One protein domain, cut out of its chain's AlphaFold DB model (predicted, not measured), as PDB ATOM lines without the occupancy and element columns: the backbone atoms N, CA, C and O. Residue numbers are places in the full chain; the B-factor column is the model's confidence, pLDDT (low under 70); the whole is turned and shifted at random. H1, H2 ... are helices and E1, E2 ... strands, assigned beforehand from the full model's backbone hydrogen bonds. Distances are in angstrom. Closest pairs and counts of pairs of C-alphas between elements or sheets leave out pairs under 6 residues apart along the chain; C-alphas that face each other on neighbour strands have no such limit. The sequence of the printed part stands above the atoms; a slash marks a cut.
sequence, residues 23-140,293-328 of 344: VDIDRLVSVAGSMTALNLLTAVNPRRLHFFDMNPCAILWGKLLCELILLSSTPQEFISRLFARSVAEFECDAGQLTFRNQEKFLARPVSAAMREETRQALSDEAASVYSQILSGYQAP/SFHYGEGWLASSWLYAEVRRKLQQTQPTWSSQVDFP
ATOM      1  N   VAL A  23     -35.836  16.604  37.919       94.19
ATOM      2  CA  VAL A  23     -35.084  16.480  36.663       94.19
ATOM      3  C   VAL A  23     -33.849  17.367  36.706       94.19
ATOM      4  O   VAL A  23     -32.753  16.910  36.411       94.19
ATOM      5  N   ASP A  24     -34.003  18.617  37.135       96.31
ATOM      6  CA  ASP A  24     -32.904  19.571  37.237       96.31
ATOM      7  C   ASP A  24     -32.355  19.579  38.662       96.31
ATOM      8  O   ASP A  24     -33.066  19.888  39.619       96.31
ATOM      9  N   ILE A  25     -31.079  19.225  38.811       95.31
ATOM     10  CA  ILE A  25     -30.424  19.116  40.117       95.31
ATOM     11  C   ILE A  25     -29.128  19.924  40.126       95.31
ATOM     12  O   ILE A  25     -28.399  19.993  39.138       95.31
ATOM     13  N   ASP A  26     -28.796  20.544  41.256       95.50
ATOM     14  CA  ASP A  26     -27.571  21.349  41.342       95.50
ATOM     15  C   ASP A  26     -26.304  20.486  41.287       95.50
ATOM     16  O   ASP A  26     -25.286  20.894  40.725       95.50
ATOM     17  N   ARG A  27     -26.348  19.284  41.867       95.88
ATOM     18  CA  ARG A  27     -25.200  18.378  41.925       95.88
ATOM     19  C   ARG A  27     -25.644  16.918  41.917       95.88
ATOM     20  O   ARG A  27     -26.477  16.532  42.728       95.88
ATOM     21  N   LEU A  28     -25.025  16.116  41.054       95.56
ATOM     22  CA  LEU A  28     -25.059  14.656  41.110       95.56
ATOM     23  C   LEU A  28     -23.717  14.158  41.643       95.56
ATOM     24  O   LEU A  28     -22.668  14.488  41.088       95.56
ATOM     25  N   VAL A  29     -23.759  13.386  42.726       95.00
ATOM     26  CA  VAL A  29     -22.586  12.745  43.325       95.00
ATOM     27  C   VAL A  29     -22.780  11.239  43.233       95.00
ATOM     28  O   VAL A  29     -23.820  10.742  43.661       95.00
ATOM     29  N   SER A  30     -21.817  10.519  42.663       94.50
ATOM     30  CA  SER A  30     -21.925   9.072  42.456       94.50
ATOM     31  C   SER A  30     -20.607   8.364  42.692       94.50
ATOM     32  O   SER A  30     -19.538   8.919  42.452       94.50
ATOM     33  N   VAL A  31     -20.701   7.098  43.086       94.06
ATOM     34  CA  VAL A  31     -19.549   6.201  43.119       94.06
ATOM     35  C   VAL A  31     -19.058   5.952  41.688       94.06
ATOM     36  O   VAL A  31     -19.884   5.750  40.790       94.06
ATOM     37  N   ALA A  32     -17.745   5.997  41.453       92.56
ATOM     38  CA  ALA A  32     -17.168   5.788  40.122       92.56
ATOM     39  C   ALA A  32     -17.226   4.317  39.688       92.56
ATOM     40  O   ALA A  32     -17.523   4.037  38.532       92.56
ATOM     41  N   GLY A  33     -17.004   3.366  40.604       84.38
ATOM     42  CA  GLY A  33     -16.919   1.943  40.273       84.38
ATOM     43  C   GLY A  33     -18.155   1.347  39.591       84.38
ATOM     44  O   GLY A  33     -18.005   0.476  38.736       84.38
ATOM     45  N   SER A  34     -19.366   1.816  39.912       81.25
ATOM     46  CA  SER A  34     -20.590   1.304  39.277       81.25
ATOM     47  C   SER A  34     -20.950   2.025  37.980       81.25
ATOM     48  O   SER A  34     -21.694   1.480  37.170       81.25
ATOM     49  N   MET A  35     -20.477   3.264  37.791       86.38
ATOM     50  CA  MET A  35     -20.918   4.178  36.726       86.38
ATOM     51  C   MET A  35     -22.450   4.286  36.590       86.38
ATOM     52  O   MET A  35     -22.963   4.718  35.557       86.38
ATOM     53  N   THR A  36     -23.196   3.951  37.648       89.25
ATOM     54  CA  THR A  36     -24.662   4.000  37.694       89.25
ATOM     55  C   THR A  36     -25.189   5.397  37.347       89.25
ATOM     56  O   THR A  36     -26.242   5.533  36.720       89.25
ATOM     57  N   ALA A  37     -24.420   6.446  37.661       94.31
ATOM     58  CA  ALA A  37     -24.732   7.816  37.269       94.31
ATOM     59  C   ALA A  37     -25.005   7.980  35.771       94.31
ATOM     60  O   ALA A  37     -25.846   8.798  35.424       94.31
ATOM     61  N   LEU A  38     -24.348   7.220  34.885       95.31
ATOM     62  CA  LEU A  38     -24.580   7.333  33.443       95.31
ATOM     63  C   LEU A  38     -26.030   6.997  33.077       95.31
ATOM     64  O   LEU A  38     -26.628   7.682  32.250       95.31
ATOM     65  N   ASN A  39     -26.635   6.015  33.752       93.88
ATOM     66  CA  ASN A  39     -28.059   5.724  33.590       93.88
ATOM     67  C   ASN A  39     -28.925   6.861  34.142       93.88
ATOM     68  O   ASN A  39     -29.888   7.263  33.493       93.88
ATOM     69  N   LEU A  40     -28.564   7.442  35.289       95.12
ATOM     70  CA  LEU A  40     -29.291   8.588  35.846       95.12
ATOM     71  C   LEU A  40     -29.212   9.819  34.938       95.12
ATOM     72  O   LEU A  40     -30.206  10.526  34.794       95.12
ATOM     73  N   LEU A  41     -28.087  10.049  34.256       96.38
ATOM     74  CA  LEU A  41     -27.927  11.143  33.294       96.38
ATOM     75  C   LEU A  41     -28.902  11.051  32.111       96.38
ATOM     76  O   LEU A  41     -29.114  12.054  31.438       96.38
ATOM     77  N   THR A  42     -29.559   9.914  31.872       94.88
ATOM     78  CA  THR A  42     -30.658   9.840  30.890       94.88
ATOM     79  C   THR A  42     -31.917  10.581  31.349       94.88
ATOM     80  O   THR A  42     -32.716  11.007  30.519       94.88
ATOM     81  N   ALA A  43     -32.081  10.764  32.661       93.62
ATOM     82  CA  ALA A  43     -33.289  11.296  33.281       93.62
ATOM     83  C   ALA A  43     -33.065  12.597  34.054       93.62
ATOM     84  O   ALA A  43     -34.011  13.357  34.201       93.62
ATOM     85  N   VAL A  44     -31.850  12.874  34.539       96.31
ATOM     86  CA  VAL A  44     -31.534  14.101  35.287       96.31
ATOM     87  C   VAL A  44     -30.545  15.001  34.550       96.31
ATOM     88  O   VAL A  44     -29.713  14.534  33.771       96.31
ATOM     89  N   ASN A  45     -30.619  16.300  34.827       97.19
ATOM     90  CA  ASN A  45     -29.786  17.375  34.301       97.19
ATOM     91  C   ASN A  45     -28.986  18.011  35.453       97.19
ATOM     92  O   ASN A  45     -29.381  19.050  35.992       97.19
ATOM     93  N   PRO A  46     -27.875  17.395  35.890       97.31
ATOM     94  CA  PRO A  46     -27.056  17.989  36.930       97.31
ATOM     95  C   PRO A  46     -26.289  19.208  36.416       97.31
ATOM     96  O   PRO A  46     -25.681  19.152  35.351       97.31
ATOM     97  N   ARG A  47     -26.230  20.287  37.207       96.81
ATOM     98  CA  ARG A  47     -25.309  21.414  36.943       96.81
ATOM     99  C   ARG A  47     -23.855  21.057  37.244       96.81
ATOM    100  O   ARG A  47     -22.944  21.624  36.652       96.81
ATOM    101  N   ARG A  48     -23.636  20.152  38.200       96.69
ATOM    102  CA  ARG A  48     -22.315  19.662  38.611       96.69
ATOM    103  C   ARG A  48     -22.342  18.148  38.736       96.69
ATOM    104  O   ARG A  48     -23.241  17.608  39.376       96.69
ATOM    105  N   LEU A  49     -21.330  17.485  38.190       96.81
ATOM    106  CA  LEU A  49     -21.158  16.041  38.289       96.81
ATOM    107  C   LEU A  49     -19.862  15.732  39.044       96.81
ATOM    108  O   LEU A  49     -18.798  16.263  38.717       96.81
ATOM    109  N   HIS A  50     -19.969  14.910  40.082       96.44
ATOM    110  CA  HIS A  50     -18.836  14.492  40.896       96.44
ATOM    111  C   HIS A  50     -18.832  12.975  41.061       96.44
ATOM    112  O   HIS A  50     -19.818  12.391  41.518       96.44
ATOM    113  N   PHE A  51     -17.715  12.358  40.705       96.19
ATOM    114  CA  PHE A  51     -17.460  10.948  40.924       96.19
ATOM    115  C   PHE A  51     -16.464  10.771  42.064       96.19
ATOM    116  O   PHE A  51     -15.450  11.464  42.123       96.19
ATOM    117  N   PHE A  52     -16.735   9.820  42.947       95.06
ATOM    118  CA  PHE A  52     -15.825   9.470  44.031       95.06
ATOM    119  C   PHE A  52     -15.704   7.956  44.163       95.06
ATOM    120  O   PHE A  52     -16.624   7.222  43.815       95.06
ATOM    121  N   ASP A  53     -14.574   7.466  44.647       94.62
ATOM    122  CA  ASP A  53     -14.384   6.052  44.951       94.62
ATOM    123  C   ASP A  53     -13.160   5.902  45.849       94.62
ATOM    124  O   ASP A  53     -12.149   6.563  45.627       94.62
ATOM    125  N   MET A  54     -13.235   5.026  46.851       92.50
ATOM    126  CA  MET A  54     -12.071   4.712  47.683       92.50
ATOM    127  C   MET A  54     -11.028   3.898  46.912       92.50
ATOM    128  O   MET A  54      -9.858   3.869  47.292       92.50
ATOM    129  N   ASN A  55     -11.442   3.218  45.841       90.19
ATOM    130  CA  ASN A  55     -10.548   2.498  44.959       90.19
ATOM    131  C   ASN A  55     -10.002   3.444  43.869       90.19
ATOM    132  O   ASN A  55     -10.734   3.788  42.934       90.19
ATOM    133  N   PRO A  56      -8.709   3.822  43.902       90.75
ATOM    134  CA  PRO A  56      -8.134   4.708  42.891       90.75
ATOM    135  C   PRO A  56      -8.208   4.114  41.477       90.75
ATOM    136  O   PRO A  56      -8.374   4.855  40.510       90.75
ATOM    137  N   CYS A  57      -8.173   2.785  41.338       90.62
ATOM    138  CA  CYS A  57      -8.333   2.133  40.040       90.62
ATOM    139  C   CYS A  57      -9.738   2.347  39.458       90.62
ATOM    140  O   CYS A  57      -9.876   2.468  38.243       90.62
ATOM    141  N   ALA A  58     -10.776   2.441  40.296       92.25
ATOM    142  CA  ALA A  58     -12.136   2.737  39.846       92.25
ATOM    143  C   ALA A  58     -12.278   4.188  39.360       92.25
ATOM    144  O   ALA A  58     -12.973   4.434  38.376       92.25
ATOM    145  N   ILE A  59     -11.568   5.137  39.985       94.44
ATOM    146  CA  ILE A  59     -11.482   6.524  39.501       94.44
ATOM    147  C   ILE A  59     -10.812   6.581  38.131       94.44
ATOM    148  O   ILE A  59     -11.366   7.161  37.199       94.44
ATOM    149  N   LEU A  60      -9.639   5.957  37.996       94.50
ATOM    150  CA  LEU A  60      -8.906   5.896  36.730       94.50
ATOM    151  C   LEU A  60      -9.745   5.245  35.623       94.50
ATOM    152  O   LEU A  60      -9.796   5.742  34.498       94.50
ATOM    153  N   TRP A  61     -10.461   4.175  35.961       93.75
ATOM    154  CA  TRP A  61     -11.395   3.527  35.052       93.75
ATOM    155  C   TRP A  61     -12.560   4.436  34.642       93.75
ATOM    156  O   TRP A  61     -12.867   4.549  33.458       93.75
ATOM    157  N   GLY A  62     -13.197   5.112  35.601       94.94
ATOM    158  CA  GLY A  62     -14.299   6.033  35.329       94.94
ATOM    159  C   GLY A  62     -13.877   7.197  34.427       94.94
ATOM    160  O   GLY A  62     -14.620   7.553  33.508       94.94
ATOM    161  N   LYS A  63     -12.670   7.743  34.636       96.38
ATOM    162  CA  LYS A  63     -12.069   8.766  33.766       96.38
ATOM    163  C   LYS A  63     -11.897   8.254  32.338       96.38
ATOM    164  O   LYS A  63     -12.403   8.884  31.412       96.38
ATOM    165  N   LEU A  64     -11.265   7.086  32.171       96.38
ATOM    166  CA  LEU A  64     -11.102   6.441  30.866       96.38
ATOM    167  C   LEU A  64     -12.456   6.234  30.173       96.38
ATOM    168  O   LEU A  64     -12.601   6.567  29.000       96.38
ATOM    169  N   LEU A  65     -13.463   5.722  30.887       96.38
ATOM    170  CA  LEU A  65     -14.801   5.541  30.325       96.38
ATOM    171  C   LEU A  65     -15.413   6.857  29.853       96.38
ATOM    172  O   LEU A  65     -15.973   6.899  28.761       96.38
ATOM    173  N   CYS A  66     -15.300   7.930  30.639       97.56
ATOM    174  CA  CYS A  66     -15.790   9.240  30.224       97.56
ATOM    175  C   CYS A  66     -15.074   9.722  28.958       97.56
ATOM    176  O   CYS A  66     -15.749  10.143  28.025       97.56
ATOM    177  N   GLU A  67     -13.747   9.606  28.871       98.25
ATOM    178  CA  GLU A  67     -13.005   9.981  27.660       98.25
ATOM    179  C   GLU A  67     -13.423   9.156  26.439       98.25
ATOM    180  O   GLU A  67     -13.694   9.724  25.383       98.25
ATOM    181  N   LEU A  68     -13.584   7.837  26.583       97.56
ATOM    182  CA  LEU A  68     -14.085   6.978  25.507       97.56
ATOM    183  C   LEU A  68     -15.504   7.366  25.067       97.56
ATOM    184  O   LEU A  68     -15.806   7.312  23.872       97.56
ATOM    185  N   ILE A  69     -16.369   7.781  26.003       97.56
ATOM    186  CA  ILE A  69     -17.712   8.287  25.685       97.56
ATOM    187  C   ILE A  69     -17.634   9.602  24.905       97.56
ATOM    188  O   ILE A  69     -18.380   9.821  23.956       97.56
ATOM    189  N   LEU A  70     -16.730  10.497  25.295       98.06
ATOM    190  CA  LEU A  70     -16.552  11.778  24.622       98.06
ATOM    191  C   LEU A  70     -15.947  11.619  23.221       98.06
ATOM    192  O   LEU A  70     -16.355  12.340  22.303       98.06
ATOM    193  N   LEU A  71     -15.039  10.658  23.058       98.38
ATOM    194  CA  LEU A  71     -14.371  10.325  21.801       98.38
ATOM    195  C   LEU A  71     -15.299   9.634  20.792       98.38
ATOM    196  O   LEU A  71     -15.092   9.754  19.587       98.38
ATOM    197  N   SER A  72     -16.319   8.920  21.264       98.31
ATOM    198  CA  SER A  72     -17.218   8.140  20.410       98.31
ATOM    199  C   SER A  72     -18.510   8.902  20.120       98.31
ATOM    200  O   SER A  72     -19.081   9.558  20.991       98.31
ATOM    201  N   SER A  73     -19.002   8.815  18.887       97.94
ATOM    202  CA  SER A  73     -20.244   9.472  18.463       97.94
ATOM    203  C   SER A  73     -21.470   8.580  18.656       97.94
ATOM    204  O   SER A  73     -22.588   9.083  18.773       97.94
ATOM    205  N   THR A  74     -21.271   7.261  18.704       97.94
ATOM    206  CA  THR A  74     -22.342   6.261  18.809       97.94
ATOM    207  C   THR A  74     -22.033   5.197  19.872       97.94
ATOM    208  O   THR A  74     -20.864   4.981  20.213       97.94
ATOM    209  N   PRO A  75     -23.054   4.460  20.361       97.06
ATOM    210  CA  PRO A  75     -22.842   3.295  21.223       97.06
ATOM    211  C   PRO A  75     -21.935   2.234  20.585       97.06
ATOM    212  O   PRO A  75     -21.115   1.628  21.271       97.06
ATOM    213  N   GLN A  76     -22.076   2.014  19.272       97.25
ATOM    214  CA  GLN A  76     -21.276   1.049  18.514       97.25
ATOM    215  C   GLN A  76     -19.800   1.443  18.507       97.25
ATOM    216  O   GLN A  76     -18.949   0.601  18.788       97.25
ATOM    217  N   GLU A  77     -19.486   2.713  18.241       97.94
ATOM    218  CA  GLU A  77     -18.112   3.224  18.289       97.94
ATOM    219  C   GLU A  77     -17.520   3.101  19.692       97.94
ATOM    220  O   GLU A  77     -16.390   2.640  19.837       97.94
ATOM    221  N   PHE A  78     -18.299   3.429  20.725       97.50
ATOM    222  CA  PHE A  78     -17.859   3.316  22.111       97.50
ATOM    223  C   PHE A  78     -17.463   1.893  22.488       97.50
ATOM    224  O   PHE A  78     -16.350   1.677  22.964       97.50
ATOM    225  N   ILE A  79     -18.339   0.915  22.242       96.19
ATOM    226  CA  ILE A  79     -18.029  -0.495  22.507       96.19
ATOM    227  C   ILE A  79     -16.877  -0.968  21.621       96.19
ATOM    228  O   ILE A  79     -16.011  -1.709  22.090       96.19
ATOM    229  N   SER A  80     -16.820  -0.497  20.372       96.75
ATOM    230  CA  SER A  80     -15.742  -0.877  19.464       96.75
ATOM    231  C   SER A  80     -14.385  -0.422  19.981       96.75
ATOM    232  O   SER A  80     -13.462  -1.230  20.050       96.75
ATOM    233  N   ARG A  81     -14.276   0.839  20.417       97.06
ATOM    234  CA  ARG A  81     -13.064   1.389  21.030       97.06
ATOM    235  C   ARG A  81     -12.754   0.704  22.354       97.06
ATOM    236  O   ARG A  81     -11.628   0.277  22.550       97.06
ATOM    237  N   LEU A  82     -13.745   0.503  23.225       94.94
ATOM    238  CA  LEU A  82     -13.556  -0.128  24.535       94.94
ATOM    239  C   LEU A  82     -12.886  -1.506  24.443       94.94
ATOM    240  O   LEU A  82     -12.019  -1.822  25.254       94.94
ATOM    241  N   PHE A  83     -13.271  -2.315  23.453       94.62
ATOM    242  CA  PHE A  83     -12.739  -3.667  23.258       94.62
ATOM    243  C   PHE A  83     -11.746  -3.786  22.097       94.62
ATOM    244  O   PHE A  83     -11.272  -4.895  21.832       94.62
ATOM    245  N   ALA A  84     -11.447  -2.682  21.408       96.00
ATOM    246  CA  ALA A  84     -10.680  -2.627  20.163       96.00
ATOM    247  C   ALA A  84     -11.127  -3.686  19.127       96.00
ATOM    248  O   ALA A  84     -10.313  -4.392  18.532       96.00
ATOM    249  N   ARG A  85     -12.444  -3.824  18.933       95.88
ATOM    250  CA  ARG A  85     -13.091  -4.783  18.018       95.88
ATOM    251  C   ARG A  85     -14.263  -4.102  17.327       95.88
ATOM    252  O   ARG A  85     -15.094  -3.520  18.003       95.88
ATOM    253  N   SER A  86     -14.373  -4.198  16.006       97.62
ATOM    254  CA  SER A  86     -15.464  -3.537  15.280       97.62
ATOM    255  C   SER A  86     -16.816  -4.196  15.578       97.62
ATOM    256  O   SER A  86     -17.042  -5.351  15.202       97.62
ATOM    257  N   VAL A  87     -17.711  -3.463  16.253       97.12
ATOM    258  CA  VAL A  87     -19.114  -3.869  16.452       97.12
ATOM    259  C   VAL A  87     -19.840  -3.892  15.113       97.12
ATOM    260  O   VAL A  87     -20.539  -4.854  14.838       97.12
ATOM    261  N   ALA A  88     -19.619  -2.898  14.249       97.62
ATOM    262  CA  ALA A  88     -20.279  -2.822  12.946       97.62
ATOM    263  C   ALA A  88     -19.985  -4.052  12.072       97.62
ATOM    264  O   ALA A  88     -20.901  -4.663  11.533       97.62
ATOM    265  N   GLU A  89     -18.719  -4.468  11.982       98.00
ATOM    266  CA  GLU A  89     -18.359  -5.692  11.256       98.00
ATOM    267  C   GLU A  89     -18.959  -6.941  11.906       98.00
ATOM    268  O   GLU A  89     -19.432  -7.830  11.207       98.00
ATOM    269  N   PHE A  90     -18.960  -7.018  13.241       97.88
ATOM    270  CA  PHE A  90     -19.581  -8.142  13.934       97.88
ATOM    271  C   PHE A  90     -21.083  -8.219  13.652       97.88
ATOM    272  O   PHE A  90     -21.594  -9.310  13.417       97.88
ATOM    273  N   GLU A  91     -21.783  -7.085  13.646       97.19
ATOM    274  CA  GLU A  91     -23.223  -7.040  13.401       97.19
ATOM    275  C   GLU A  91     -23.588  -7.368  11.952       97.19
ATOM    276  O   GLU A  91     -24.619  -8.003  11.720       97.19
ATOM    277  N   CYS A  92     -22.723  -7.026  10.991       97.50
ATOM    278  CA  CYS A  92     -22.840  -7.491   9.608       97.50
ATOM    279  C   CYS A  92     -22.736  -9.023   9.498       97.50
ATOM    280  O   CYS A  92     -23.481  -9.628   8.729       97.50
ATOM    281  N   ASP A  93     -21.838  -9.648  10.266       97.62
ATOM    282  CA  ASP A  93     -21.552 -11.085  10.175       97.62
ATOM    283  C   ASP A  93     -22.529 -11.952  10.994       97.62
ATOM    284  O   ASP A  93     -22.934 -13.035  10.570       97.62
ATOM    285  N   ALA A  94     -22.868 -11.511  12.208       96.81
ATOM    286  CA  ALA A  94     -23.522 -12.322  13.239       96.81
ATOM    287  C   ALA A  94     -24.888 -11.772  13.692       96.81
ATOM    288  O   ALA A  94     -25.500 -12.342  14.605       96.81
ATOM    289  N   GLY A  95     -25.364 -10.695  13.062       96.31
ATOM    290  CA  GLY A  95     -26.536  -9.937  13.496       96.31
ATOM    291  C   GLY A  95     -26.245  -9.052  14.710       96.31
ATOM    292  O   GLY A  95     -25.136  -9.043  15.239       96.31
ATOM    293  N   GLN A  96     -27.261  -8.311  15.162       95.88
ATOM    294  CA  GLN A  96     -27.132  -7.328  16.243       95.88
ATOM    295  C   GLN A  96     -26.407  -7.900  17.473       95.88
ATOM    296  O   GLN A  96     -26.653  -9.036  17.900       95.88
ATOM    297  N   LEU A  97     -25.512  -7.106  18.060       94.94
ATOM    298  CA  LEU A  97     -24.824  -7.473  19.285       94.94
ATOM    299  C   LEU A  97     -25.829  -7.470  20.443       94.94
ATOM    300  O   LEU A  97     -26.543  -6.504  20.688       94.94
ATOM    301  N   THR A  98     -25.892  -8.585  21.157       92.50
ATOM    302  CA  THR A  98     -26.794  -8.828  22.282       92.50
ATOM    303  C   THR A  98     -26.038  -9.560  23.385       92.50
ATOM    304  O   THR A  98     -24.978 -10.154  23.164       92.50
ATOM    305  N   PHE A  99     -26.626  -9.633  24.578       87.56
ATOM    306  CA  PHE A  99     -26.061 -10.430  25.670       87.56
ATOM    307  C   PHE A  99     -25.866 -11.917  25.303       87.56
ATOM    308  O   PHE A  99     -25.026 -12.591  25.890       87.56
ATOM    309  N   ARG A 100     -26.621 -12.439  24.323       89.88
ATOM    310  CA  ARG A 100     -26.567 -13.850  23.901       89.88
ATOM    311  C   ARG A 100     -25.388 -14.170  22.986       89.88
ATOM    312  O   ARG A 100     -24.997 -15.330  22.900       89.88
ATOM    313  N   ASN A 101     -24.850 -13.182  22.270       94.06
ATOM    314  CA  ASN A 101     -23.752 -13.376  21.316       94.06
ATOM    315  C   ASN A 101     -22.490 -12.563  21.662       94.06
ATOM    316  O   ASN A 101     -21.515 -12.623  20.914       94.06
ATOM    317  N   GLN A 102     -22.458 -11.887  22.813       92.81
ATOM    318  CA  GLN A 102     -21.297 -11.120  23.281       92.81
ATOM    319  C   GLN A 102     -20.009 -11.950  23.389       92.81
ATOM    320  O   GLN A 102     -18.932 -11.441  23.106       92.81
ATOM    321  N   GLU A 103     -20.095 -13.233  23.752       91.81
ATOM    322  CA  GLU A 103     -18.919 -14.104  23.835       91.81
ATOM    323  C   GLU A 103     -18.277 -14.277  22.453       91.81
ATOM    324  O   GLU A 103     -17.060 -14.177  22.315       91.81
ATOM    325  N   LYS A 104     -19.101 -14.426  21.404       93.81
ATOM    326  CA  LYS A 104     -18.629 -14.498  20.014       93.81
ATOM    327  C   LYS A 104     -17.965 -13.193  19.582       93.81
ATOM    328  O   LYS A 104     -16.956 -13.228  18.886       93.81
ATOM    329  N   PHE A 105     -18.510 -12.054  20.008       94.38
ATOM    330  CA  PHE A 105     -17.892 -10.753  19.767       94.38
ATOM    331  C   PHE A 105     -16.526 -10.647  20.456       94.38
ATOM    332  O   PHE A 105     -15.539 -10.309  19.808       94.38
ATOM    333  N   LEU A 106     -16.436 -11.001  21.741       91.88
ATOM    334  CA  LEU A 106     -15.187 -10.947  22.507       91.88
ATOM    335  C   LEU A 106     -14.139 -11.954  22.005       91.88
ATOM    336  O   LEU A 106     -12.940 -11.692  22.116       91.88
ATOM    337  N   ALA A 107     -14.569 -13.059  21.394       92.00
ATOM    338  CA  ALA A 107     -13.692 -14.029  20.748       92.00
ATOM    339  C   ALA A 107     -13.072 -13.525  19.428       92.00
ATOM    340  O   ALA A 107     -12.101 -14.121  18.959       92.00
ATOM    341  N   ARG A 108     -13.582 -12.437  18.821       93.69
ATOM    342  CA  ARG A 108     -12.956 -11.862  17.619       93.69
ATOM    343  C   ARG A 108     -11.537 -11.357  17.928       93.69
ATOM    344  O   ARG A 108     -11.292 -10.870  19.038       93.69
ATOM    345  N   PRO A 109     -10.613 -11.404  16.953       93.44
ATOM    346  CA  PRO A 109      -9.298 -10.789  17.091       93.44
ATOM    347  C   PRO A 109      -9.401  -9.292  17.387       93.44
ATOM    348  O   PRO A 109     -10.271  -8.596  16.862       93.44
ATOM    349  N   VAL A 110      -8.482  -8.789  18.204       94.19
ATOM    350  CA  VAL A 110      -8.370  -7.352  18.463       94.19
ATOM    351  C   VAL A 110      -7.754  -6.639  17.263       94.19
ATOM    352  O   VAL A 110      -6.715  -7.051  16.749       94.19
ATOM    353  N   SER A 111      -8.356  -5.522  16.860       95.50
ATOM    354  CA  SER A 111      -7.811  -4.626  15.844       95.50
ATOM    355  C   SER A 111      -6.676  -3.783  16.427       95.50
ATOM    356  O   SER A 111      -6.898  -2.849  17.202       95.50
ATOM    357  N   ALA A 112      -5.436  -4.098  16.037       94.81
ATOM    358  CA  ALA A 112      -4.252  -3.348  16.458       94.81
ATOM    359  C   ALA A 112      -4.312  -1.872  16.028       94.81
ATOM    360  O   ALA A 112      -3.915  -1.002  16.800       94.81
ATOM    361  N   ALA A 113      -4.855  -1.600  14.836       96.81
ATOM    362  CA  ALA A 113      -5.028  -0.247  14.315       96.81
ATOM    363  C   ALA A 113      -6.010   0.568  15.170       96.81
ATOM    364  O   ALA A 113      -5.652   1.638  15.650       96.81
ATOM    365  N   MET A 114      -7.203   0.028  15.451       96.88
ATOM    366  CA  MET A 114      -8.208   0.699  16.290       96.88
ATOM    367  C   MET A 114      -7.705   0.927  17.718       96.88
ATOM    368  O   MET A 114      -7.991   1.958  18.331       96.88
ATOM    369  N   ARG A 115      -6.951  -0.037  18.258       95.56
ATOM    370  CA  ARG A 115      -6.318   0.091  19.572       95.56
ATOM    371  C   ARG A 115      -5.362   1.277  19.604       95.56
ATOM    372  O   ARG A 115      -5.451   2.082  20.523       95.56
ATOM    373  N   GLU A 116      -4.470   1.364  18.625       96.88
ATOM    374  CA  GLU A 116      -3.470   2.425  18.563       96.88
ATOM    375  C   GLU A 116      -4.104   3.794  18.295       96.88
ATOM    376  O   GLU A 116      -3.798   4.745  19.004       96.88
ATOM    377  N   GLU A 117      -5.060   3.874  17.369       97.94
ATOM    378  CA  GLU A 117      -5.835   5.093  17.108       97.94
ATOM    379  C   GLU A 117      -6.546   5.586  18.378       97.94
ATOM    380  O   GLU A 117      -6.456   6.757  18.740       97.94
ATOM    381  N   THR A 118      -7.217   4.682  19.100       97.75
ATOM    382  CA  THR A 118      -7.896   5.027  20.356       97.75
ATOM    383  C   THR A 118      -6.896   5.484  21.412       97.75
ATOM    384  O   THR A 118      -7.125   6.496  22.059       97.75
ATOM    385  N   ARG A 119      -5.763   4.788  21.561       97.81
ATOM    386  CA  ARG A 119      -4.711   5.153  22.519       97.81
ATOM    387  C   ARG A 119      -4.142   6.547  22.242       97.81
ATOM    388  O   ARG A 119      -3.895   7.278  23.189       97.81
ATOM    389  N   GLN A 120      -3.940   6.903  20.973       98.25
ATOM    390  CA  GLN A 120      -3.419   8.214  20.565       98.25
ATOM    391  C   GLN A 120      -4.425   9.355  20.764       98.25
ATOM    392  O   GLN A 120      -4.017  10.503  20.910       98.25
ATOM    393  N   ALA A 121      -5.725   9.054  20.751       98.19
ATOM    394  CA  ALA A 121      -6.783  10.043  20.937       98.19
ATOM    395  C   ALA A 121      -7.150  10.299  22.412       98.19
ATOM    396  O   ALA A 121      -7.860  11.260  22.704       98.19
ATOM    397  N   LEU A 122      -6.706   9.432  23.325       98.00
ATOM    398  CA  LEU A 122      -6.910   9.563  24.769       98.00
ATOM    399  C   LEU A 122      -5.845  10.469  25.402       98.00
ATOM    400  O   LEU A 122      -4.744  10.617  24.871       98.00
ATOM    401  N   SER A 123      -6.149  11.033  26.573       97.69
ATOM    402  CA  SER A 123      -5.135  11.672  27.420       97.69
ATOM    403  C   SER A 123      -4.049  10.674  27.843       97.69
ATOM    404  O   SER A 123      -4.293   9.469  27.878       97.69
ATOM    405  N   ASP A 124      -2.862  11.147  28.236       98.00
ATOM    406  CA  ASP A 124      -1.772  10.261  28.680       98.00
ATOM    407  C   ASP A 124      -2.188   9.354  29.858       98.00
ATOM    408  O   ASP A 124      -1.853   8.164  29.891       98.00
ATOM    409  N   GLU A 125      -2.964   9.896  30.809       96.69
ATOM    410  CA  GLU A 125      -3.502   9.146  31.952       96.69
ATOM    411  C   GLU A 125      -4.452   8.038  31.467       96.69
ATOM    412  O   GLU A 125      -4.264   6.864  31.803       96.69
ATOM    413  N   ALA A 126      -5.433   8.377  30.623       96.94
ATOM    414  CA  ALA A 126      -6.401   7.415  30.108       96.94
ATOM    415  C   ALA A 126      -5.767   6.391  29.153       96.94
ATOM    416  O   ALA A 126      -6.093   5.206  29.227       96.94
ATOM    417  N   ALA A 127      -4.821   6.797  28.307       97.81
ATOM    418  CA  ALA A 127      -4.089   5.924  27.395       97.81
ATOM    419  C   ALA A 127      -3.276   4.857  28.150       97.81
ATOM    420  O   ALA A 127      -3.240   3.690  27.738       97.81
ATOM    421  N   SER A 128      -2.654   5.229  29.275       96.56
ATOM    422  CA  SER A 128      -1.953   4.293  30.160       96.56
ATOM    423  C   SER A 128      -2.908   3.251  30.755       96.56
ATOM    424  O   SER A 128      -2.666   2.047  30.635       96.56
ATOM    425  N   VAL A 129      -4.040   3.695  31.316       95.38
ATOM    426  CA  VAL A 129      -5.076   2.814  31.888       95.38
ATOM    427  C   VAL A 129      -5.666   1.890  30.818       95.38
ATOM    428  O   VAL A 129      -5.799   0.686  31.038       95.38
ATOM    429  N   TYR A 130      -5.965   2.429  29.636       95.44
ATOM    430  CA  TYR A 130      -6.497   1.685  28.496       95.44
ATOM    431  C   TYR A 130      -5.560   0.548  28.081       95.44
ATOM    432  O   TYR A 130      -6.001  -0.585  27.887       95.44
ATOM    433  N   SER A 131      -4.255   0.822  28.027       94.12
ATOM    434  CA  SER A 131      -3.232  -0.162  27.660       94.12
ATOM    435  C   SER A 131      -3.105  -1.278  28.705       94.12
ATOM    436  O   SER A 131      -3.030  -2.454  28.347       94.12
ATOM    437  N   GLN A 132      -3.138  -0.928  29.995       90.88
ATOM    438  CA  GLN A 132      -3.089  -1.895  31.098       90.88
ATOM    439  C   GLN A 132      -4.309  -2.820  31.095       90.88
ATOM    440  O   GLN A 132      -4.160  -4.037  31.169       90.88
ATOM    441  N   ILE A 133      -5.513  -2.268  30.953       82.62
ATOM    442  CA  ILE A 133      -6.752  -3.052  31.008       82.62
ATOM    443  C   ILE A 133      -6.879  -3.964  29.796       82.62
ATOM    444  O   ILE A 133      -7.175  -5.151  29.936       82.62
ATOM    445  N   LEU A 134      -6.614  -3.435  28.602       80.62
ATOM    446  CA  LEU A 134      -6.711  -4.223  27.384       80.62
ATOM    447  C   LEU A 134      -5.714  -5.377  27.335       80.62
ATOM    448  O   LEU A 134      -6.045  -6.399  26.740       80.62
ATOM    449  N   SER A 135      -4.552  -5.260  27.982       82.94
ATOM    450  CA  SER A 135      -3.593  -6.367  28.063       82.94
ATOM    451  C   SER A 135      -4.226  -7.640  28.650       82.94
ATOM    452  O   SER A 135      -3.992  -8.734  28.136       82.94
ATOM    453  N   GLY A 136      -5.124  -7.497  29.634       78.94
ATOM    454  CA  GLY A 136      -5.859  -8.612  30.233       78.94
ATOM    455  C   GLY A 136      -6.929  -9.213  29.315       78.94
ATOM    456  O   GLY A 136      -7.126 -10.423  29.315       78.94
ATOM    457  N   TYR A 137      -7.579  -8.396  28.481       70.94
ATOM    458  CA  TYR A 137      -8.605  -8.849  27.522       70.94
ATOM    459  C   TYR A 137      -8.036  -9.320  26.170       70.94
ATOM    460  O   TYR A 137      -8.790  -9.751  25.291       70.94
ATOM    461  N   GLN A 138      -6.721  -9.189  25.977       67.12
ATOM    462  CA  GLN A 138      -6.005  -9.518  24.741       67.12
ATOM    463  C   GLN A 138      -5.172 -10.790  24.842       67.12
ATOM    464  O   GLN A 138      -4.744 -11.300  23.806       67.12
ATOM    465  N   ALA A 139      -4.937 -11.304  26.051       67.31
ATOM    466  CA  ALA A 139      -4.224 -12.555  26.228       67.31
ATOM    467  C   ALA A 139      -5.001 -13.687  25.524       67.31
ATOM    468  O   ALA A 139      -6.164 -13.938  25.867       67.31
ATOM    469  N   PRO A 140      -4.407 -14.365  24.522       50.72
ATOM    470  CA  PRO A 140      -5.038 -15.521  23.916       50.72
ATOM    471  C   PRO A 140      -5.183 -16.580  25.013       50.72
ATOM    472  O   PRO A 140      -4.198 -17.015  25.599       50.72
ATOM    473  N   SER A 293     -21.620  -9.881  31.507       67.44
ATOM    474  CA  SER A 293     -22.177  -9.225  30.329       67.44
ATOM    475  C   SER A 293     -21.949  -7.725  30.374       67.44
ATOM    476  O   SER A 293     -22.227  -7.086  31.389       67.44
ATOM    477  N   PHE A 294     -21.497  -7.145  29.266       78.81
ATOM    478  CA  PHE A 294     -21.600  -5.701  29.088       78.81
ATOM    479  C   PHE A 294     -22.981  -5.401  28.490       78.81
ATOM    480  O   PHE A 294     -23.404  -6.032  27.527       78.81
ATOM    481  N   HIS A 295     -23.713  -4.469  29.101       80.88
ATOM    482  CA  HIS A 295     -25.125  -4.187  28.811       80.88
ATOM    483  C   HIS A 295     -25.306  -3.349  27.526       80.88
ATOM    484  O   HIS A 295     -25.883  -2.263  27.540       80.88
ATOM    485  N   TYR A 296     -24.753  -3.818  26.403       87.94
ATOM    486  CA  TYR A 296     -24.972  -3.198  25.097       87.94
ATOM    487  C   TYR A 296     -26.429  -3.387  24.659       87.94
ATOM    488  O   TYR A 296     -26.964  -4.490  24.752       87.94
ATOM    489  N   GLY A 297     -27.068  -2.304  24.207       87.81
ATOM    490  CA  GLY A 297     -28.503  -2.285  23.905       87.81
ATOM    491  C   GLY A 297     -29.406  -1.992  25.109       87.81
ATOM    492  O   GLY A 297     -30.624  -1.974  24.957       87.81
ATOM    493  N   GLU A 298     -28.850  -1.695  26.288       88.75
ATOM    494  CA  GLU A 298     -29.620  -1.354  27.491       88.75
ATOM    495  C   GLU A 298     -29.177  -0.016  28.107       88.75
ATOM    496  O   GLU A 298     -28.089   0.501  27.839       88.75
ATOM    497  N   GLY A 299     -30.040   0.569  28.946       90.25
ATOM    498  CA  GLY A 299     -29.751   1.811  29.667       90.25
ATOM    499  C   GLY A 299     -29.332   2.949  28.733       90.25
ATOM    500  O   GLY A 299     -29.943   3.184  27.691       90.25
ATOM    501  N   TRP A 300     -28.258   3.653  29.083       94.19
ATOM    502  CA  TRP A 300     -27.704   4.725  28.247       94.19
ATOM    503  C   TRP A 300     -27.083   4.248  26.916       94.19
ATOM    504  O   TRP A 300     -26.830   5.072  26.038       94.19
ATOM    505  N   LEU A 301     -26.876   2.937  26.737       94.38
ATOM    506  CA  LEU A 301     -26.419   2.314  25.488       94.38
ATOM    507  C   LEU A 301     -27.574   1.772  24.630       94.38
ATOM    508  O   LEU A 301     -27.315   1.247  23.550       94.38
ATOM    509  N   ALA A 302     -28.831   1.896  25.070       92.75
ATOM    510  CA  ALA A 302     -29.983   1.345  24.353       92.75
ATOM    511  C   ALA A 302     -30.283   2.048  23.023       92.75
ATOM    512  O   ALA A 302     -30.870   1.456  22.123       92.75
ATOM    513  N   SER A 303     -29.897   3.317  22.877       94.81
ATOM    514  CA  SER A 303     -30.081   4.052  21.625       94.81
ATOM    515  C   SER A 303     -29.040   5.149  21.445       94.81
ATOM    516  O   SER A 303     -28.521   5.703  22.418       94.81
ATOM    517  N   SER A 304     -28.795   5.535  20.190       95.94
ATOM    518  CA  SER A 304     -27.908   6.656  19.856       95.94
ATOM    519  C   SER A 304     -28.357   7.976  20.487       95.94
ATOM    520  O   SER A 304     -27.516   8.805  20.820       95.94
ATOM    521  N   TRP A 305     -29.665   8.173  20.698       96.62
ATOM    522  CA  TRP A 305     -30.186   9.375  21.355       96.62
ATOM    523  C   TRP A 305     -29.838   9.418  22.850       96.62
ATOM    524  O   TRP A 305     -29.317  10.429  23.315       96.62
ATOM    525  N   LEU A 306     -30.075   8.326  23.590       95.50
ATOM    526  CA  LEU A 306     -29.727   8.244  25.018       95.50
ATOM    527  C   LEU A 306     -28.222   8.419  25.227       95.50
ATOM    528  O   LEU A 306     -27.791   9.164  26.105       95.50
ATOM    529  N   TYR A 307     -27.431   7.782  24.367       97.25
ATOM    530  CA  TYR A 307     -25.984   7.908  24.369       97.25
ATOM    531  C   TYR A 307     -25.529   9.349  24.113       97.25
ATOM    532  O   TYR A 307     -24.725   9.890  24.873       97.25
ATOM    533  N   ALA A 308     -26.078   9.996  23.077       97.75
ATOM    534  CA  ALA A 308     -25.783  11.389  22.761       97.75
ATOM    535  C   ALA A 308     -26.160  12.330  23.914       97.75
ATOM    536  O   ALA A 308     -25.424  13.274  24.195       97.75
ATOM    537  N   GLU A 309     -27.262  12.055  24.616       97.56
ATOM    538  CA  GLU A 309     -27.696  12.841  25.770       97.56
ATOM    539  C   GLU A 309     -26.731  12.713  26.957       97.56
ATOM    540  O   GLU A 309     -26.332  13.724  27.545       97.56
ATOM    541  N   VAL A 310     -26.282  11.494  27.274       97.62
ATOM    542  CA  VAL A 310     -25.254  11.268  28.302       97.62
ATOM    543  C   VAL A 310     -23.942  11.943  27.911       97.62
ATOM    544  O   VAL A 310     -23.374  12.689  28.711       97.62
ATOM    545  N   ARG A 311     -23.490  11.759  26.667       98.06
ATOM    546  CA  ARG A 311     -22.281  12.399  26.135       98.06
ATOM    547  C   ARG A 311     -22.352  13.922  26.255       98.06
ATOM    548  O   ARG A 311     -21.428  14.534  26.784       98.06
ATOM    549  N   ARG A 312     -23.464  14.535  25.839       98.31
ATOM    550  CA  ARG A 312     -23.711  15.983  25.949       98.31
ATOM    551  C   ARG A 312     -23.613  16.461  27.399       98.31
ATOM    552  O   ARG A 312     -22.978  17.479  27.668       98.31
ATOM    553  N   LYS A 313     -24.208  15.732  28.346       98.06
ATOM    554  CA  LYS A 313     -24.160  16.072  29.779       98.06
ATOM    555  C   LYS A 313     -22.758  15.952  30.363       98.06
ATOM    556  O   LYS A 313     -22.356  16.826  31.128       98.06
ATOM    557  N   LEU A 314     -21.991  14.935  29.977       97.62
ATOM    558  CA  LEU A 314     -20.586  14.815  30.375       97.62
ATOM    559  C   LEU A 314     -19.751  15.993  29.845       97.62
ATOM    560  O   LEU A 314     -18.997  16.589  30.610       97.62
ATOM    561  N   GLN A 315     -19.949  16.396  28.583       97.62
ATOM    562  CA  GLN A 315     -19.271  17.565  27.995       97.62
ATOM    563  C   GLN A 315     -19.588  18.862  28.745       97.62
ATOM    564  O   GLN A 315     -18.694  19.660  29.011       97.62
ATOM    565  N   GLN A 316     -20.861  19.075  29.085       97.75
ATOM    566  CA  GLN A 316     -21.309  20.297  29.754       97.75
ATOM    567  C   GLN A 316     -20.870  20.380  31.214       97.75
ATOM    568  O   GLN A 316     -20.546  21.463  31.693       97.75
ATOM    569  N   THR A 317     -20.900  19.256  31.930       96.44
ATOM    570  CA  THR A 317     -20.661  19.247  33.379       96.44
ATOM    571  C   THR A 317     -19.196  19.126  33.758       96.44
ATOM    572  O   THR A 317     -18.871  19.523  34.872       96.44
ATOM    573  N   GLN A 318     -18.346  18.595  32.867       95.00
ATOM    574  CA  GLN A 318     -16.924  18.321  33.110       95.00
ATOM    575  C   GLN A 318     -16.707  17.624  34.468       95.00
ATOM    576  O   GLN A 318     -16.384  18.282  35.461       95.00
ATOM    577  N   PRO A 319     -16.935  16.297  34.541       96.88
ATOM    578  CA  PRO A 319     -16.959  15.577  35.805       96.88
ATOM    579  C   PRO A 319     -15.705  15.823  36.647       96.88
ATOM    580  O   PRO A 319     -14.581  15.774  36.151       96.88
ATOM    581  N   THR A 320     -15.916  16.038  37.940       96.94
ATOM    582  CA  THR A 320     -14.837  16.130  38.933       96.94
ATOM    583  C   THR A 320     -14.668  14.795  39.650       96.94
ATOM    584  O   THR A 320     -15.626  14.028  39.748       96.94
ATOM    585  N   TRP A 321     -13.466  14.520  40.158       96.31
ATOM    586  CA  TRP A 321     -13.087  13.203  40.678       96.31
ATOM    587  C   TRP A 321     -12.408  13.325  42.043       96.31
ATOM    588  O   TRP A 321     -11.593  14.228  42.227       96.31
ATOM    589  N   SER A 322     -12.682  12.405  42.970       94.94
ATOM    590  CA  SER A 322     -11.894  12.258  44.200       94.94
ATOM    591  C   SER A 322     -11.675  10.789  44.577       94.94
ATOM    592  O   SER A 322     -12.589   9.970  44.525       94.94
ATOM    593  N   SER A 323     -10.441  10.445  44.957       88.00
ATOM    594  CA  SER A 323     -10.091   9.125  45.514       88.00
ATOM    595  C   SER A 323     -10.241   9.063  47.036       88.00
ATOM    596  O   SER A 323     -10.251   7.990  47.634       88.00
ATOM    597  N   GLN A 324     -10.347  10.227  47.674       80.56
ATOM    598  CA  GLN A 324     -10.659  10.353  49.086       80.56
ATOM    599  C   GLN A 324     -12.099  10.822  49.202       80.56
ATOM    600  O   GLN A 324     -12.517  11.792  48.556       80.56
ATOM    601  N   VAL A 325     -12.865  10.122  50.033       63.50
ATOM    602  CA  VAL A 325     -14.129  10.661  50.517       63.50
ATOM    603  C   VAL A 325     -13.787  11.623  51.642       63.50
ATOM    604  O   VAL A 325     -14.035  11.348  52.813       63.50
ATOM    605  N   ASP A 326     -13.193  12.758  51.280       57.25
ATOM    606  CA  ASP A 326     -13.252  13.934  52.130       57.25
ATOM    607  C   ASP A 326     -14.708  14.379  52.083       57.25
ATOM    608  O   ASP A 326     -15.109  15.241  51.299       57.25
ATOM    609  N   PHE A 327     -15.550  13.730  52.894       54.47
ATOM    610  CA  PHE A 327     -16.782  14.372  53.297       54.47
ATOM    611  C   PHE A 327     -16.318  15.706  53.866       54.47
ATOM    612  O   PHE A 327     -15.563  15.680  54.846       54.47
ATOM    613  N   PRO A 328     -16.671  16.854  53.247       52.25
ATOM    614  CA  PRO A 328     -16.353  18.130  53.860       52.25
ATOM    615  C   PRO A 328     -16.852  17.990  55.283       52.25
ATOM    616  O   PRO A 328     -17.993  17.548  55.446       52.25
TER     617      PRO A 328
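What this domain is: This is residues 23 to 140 and 293 to 328 of the 344 residues of the protein "Rnf217 protein" of Symbiodinium sp. CCMP2592 (UniProt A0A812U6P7). A small sheet of three parallel strands, E1, E2 and E3, sits at one end of an elongated, mostly helical body, with H1 and H2 over one of its faces. H2 runs from the sheet into the middle, where H3, H7 and H8 pack on it at wide angles; H6 folds with H7 into a hairpin, and H4 and H5 make the end far from the sheet. The printed part has 154 residues with eight named helices and three named strands, in the order E1 H1 E2 H2 H3 H4 H5 H6 H7 H8 E3; the sheet's order is E1 E2 E3, and the class is mostly helix. The whole is compact, with a radius of gyration of the C-alphas of 15.8 A, and spans 50 by 30 by 25 A.

How they stand to each other: E1, residues 28 to 31, is an edge strand, parallel to the inner strand E2, residues 49 to 52, at 23 degrees; N 30 and O 50 are 3.0 A apart and N 50 and O 28 are 2.9 A apart, both within hydrogen-bond range. Before E1, residues 24 to 25 pair with residues 45 to 46, also parallel. H1, residues 36 to 40, lies over E1 at a height over the sheet of 8.7 A; E1, H1 and E2 form a strand-helix-strand unit, two parallel neighbour strands with a helix between, and its crossover is right-handed. H2, residues 56 to 71, is on the same face as H1, at a height of 10.1 A, and with the sheet makes two layers, a helix on one face of a sheet. H2 lies over E2 and runs along the strands, at 6 degrees to E2 on the local plane. With its residues 68 to 71 alone H2 touches H3, residues 75 to 83, in a helical hairpin; their closest C-alphas, of Ile 69 and Phe 78, are 6.1 A apart, at a steep tilt of 45 degrees, opposite ways. H4, residues 87 to 94, touches H3 about perpendicular, at 86 degrees, with the C-alphas of Ser 80 and Val 87 closest at 5.4 A. H5, residues 102 to 106, is close to H4 but not clearly touching, with the C-alphas of Phe 90 and Phe 105 closest at 6.6 A. H6, residues 112 to 121, only just touches H3, with 3 pairs of C-alphas within 8 A, the closest being Arg 81 and Thr 118 at 6.4 A. H6 and H7, residues 124 to 138, form a helical hairpin at a shallow tilt of 22 degrees; the C-alphas of Arg 119 and Ala 127 are closest, 5.0 A apart. H7 touches H2 about perpendicular, at 82 degrees, with the C-alphas of Leu 64 and Ala 126 closest at 4.9 A. H8, residues 304 to 317, touches H2 at a steep tilt of 64 degrees, opposite ways, with the C-alphas of Leu 70 and Arg 311 closest at 6.0 A, and only grazes the sheet with residues 313 to 317. E3, residues 320 to 322, is the other edge strand, parallel to E2 at 16 degrees, with N 51 and O 320 2.8 A apart. Every O i to N i+4 pair is within hydrogen-bond range in H1 to H6 and H8; in H7 it is 9 of 11.

Where its parts are: E1 begins at C-alpha 28, (-25.059, 14.656, 41.110). H2 is 22.7 A long, H7 20.6 A, H8 19.8 A and H6 14.3 A. H2 ends at C-alpha 71, (-14.371, 10.325, 21.801), and E3 ends at C-alpha 322, (-11.894, 12.258, 44.200).

The domain as a whole: The C-alphas farthest apart are those of Asp 93 and Pro 328, 52.8 A. Residues 141 to 292 are not printed; C-alphas 140 and 293 are 19.4 A apart across this cut, which lies in the link from H7 to H8. Of the links that are printed whole, H1 to E2 and H4 to H5 are short and the others tight. Mean pLDDT of the printed part is 92.5; residues 138 to 140, 293 and 325 to 328 are under 70.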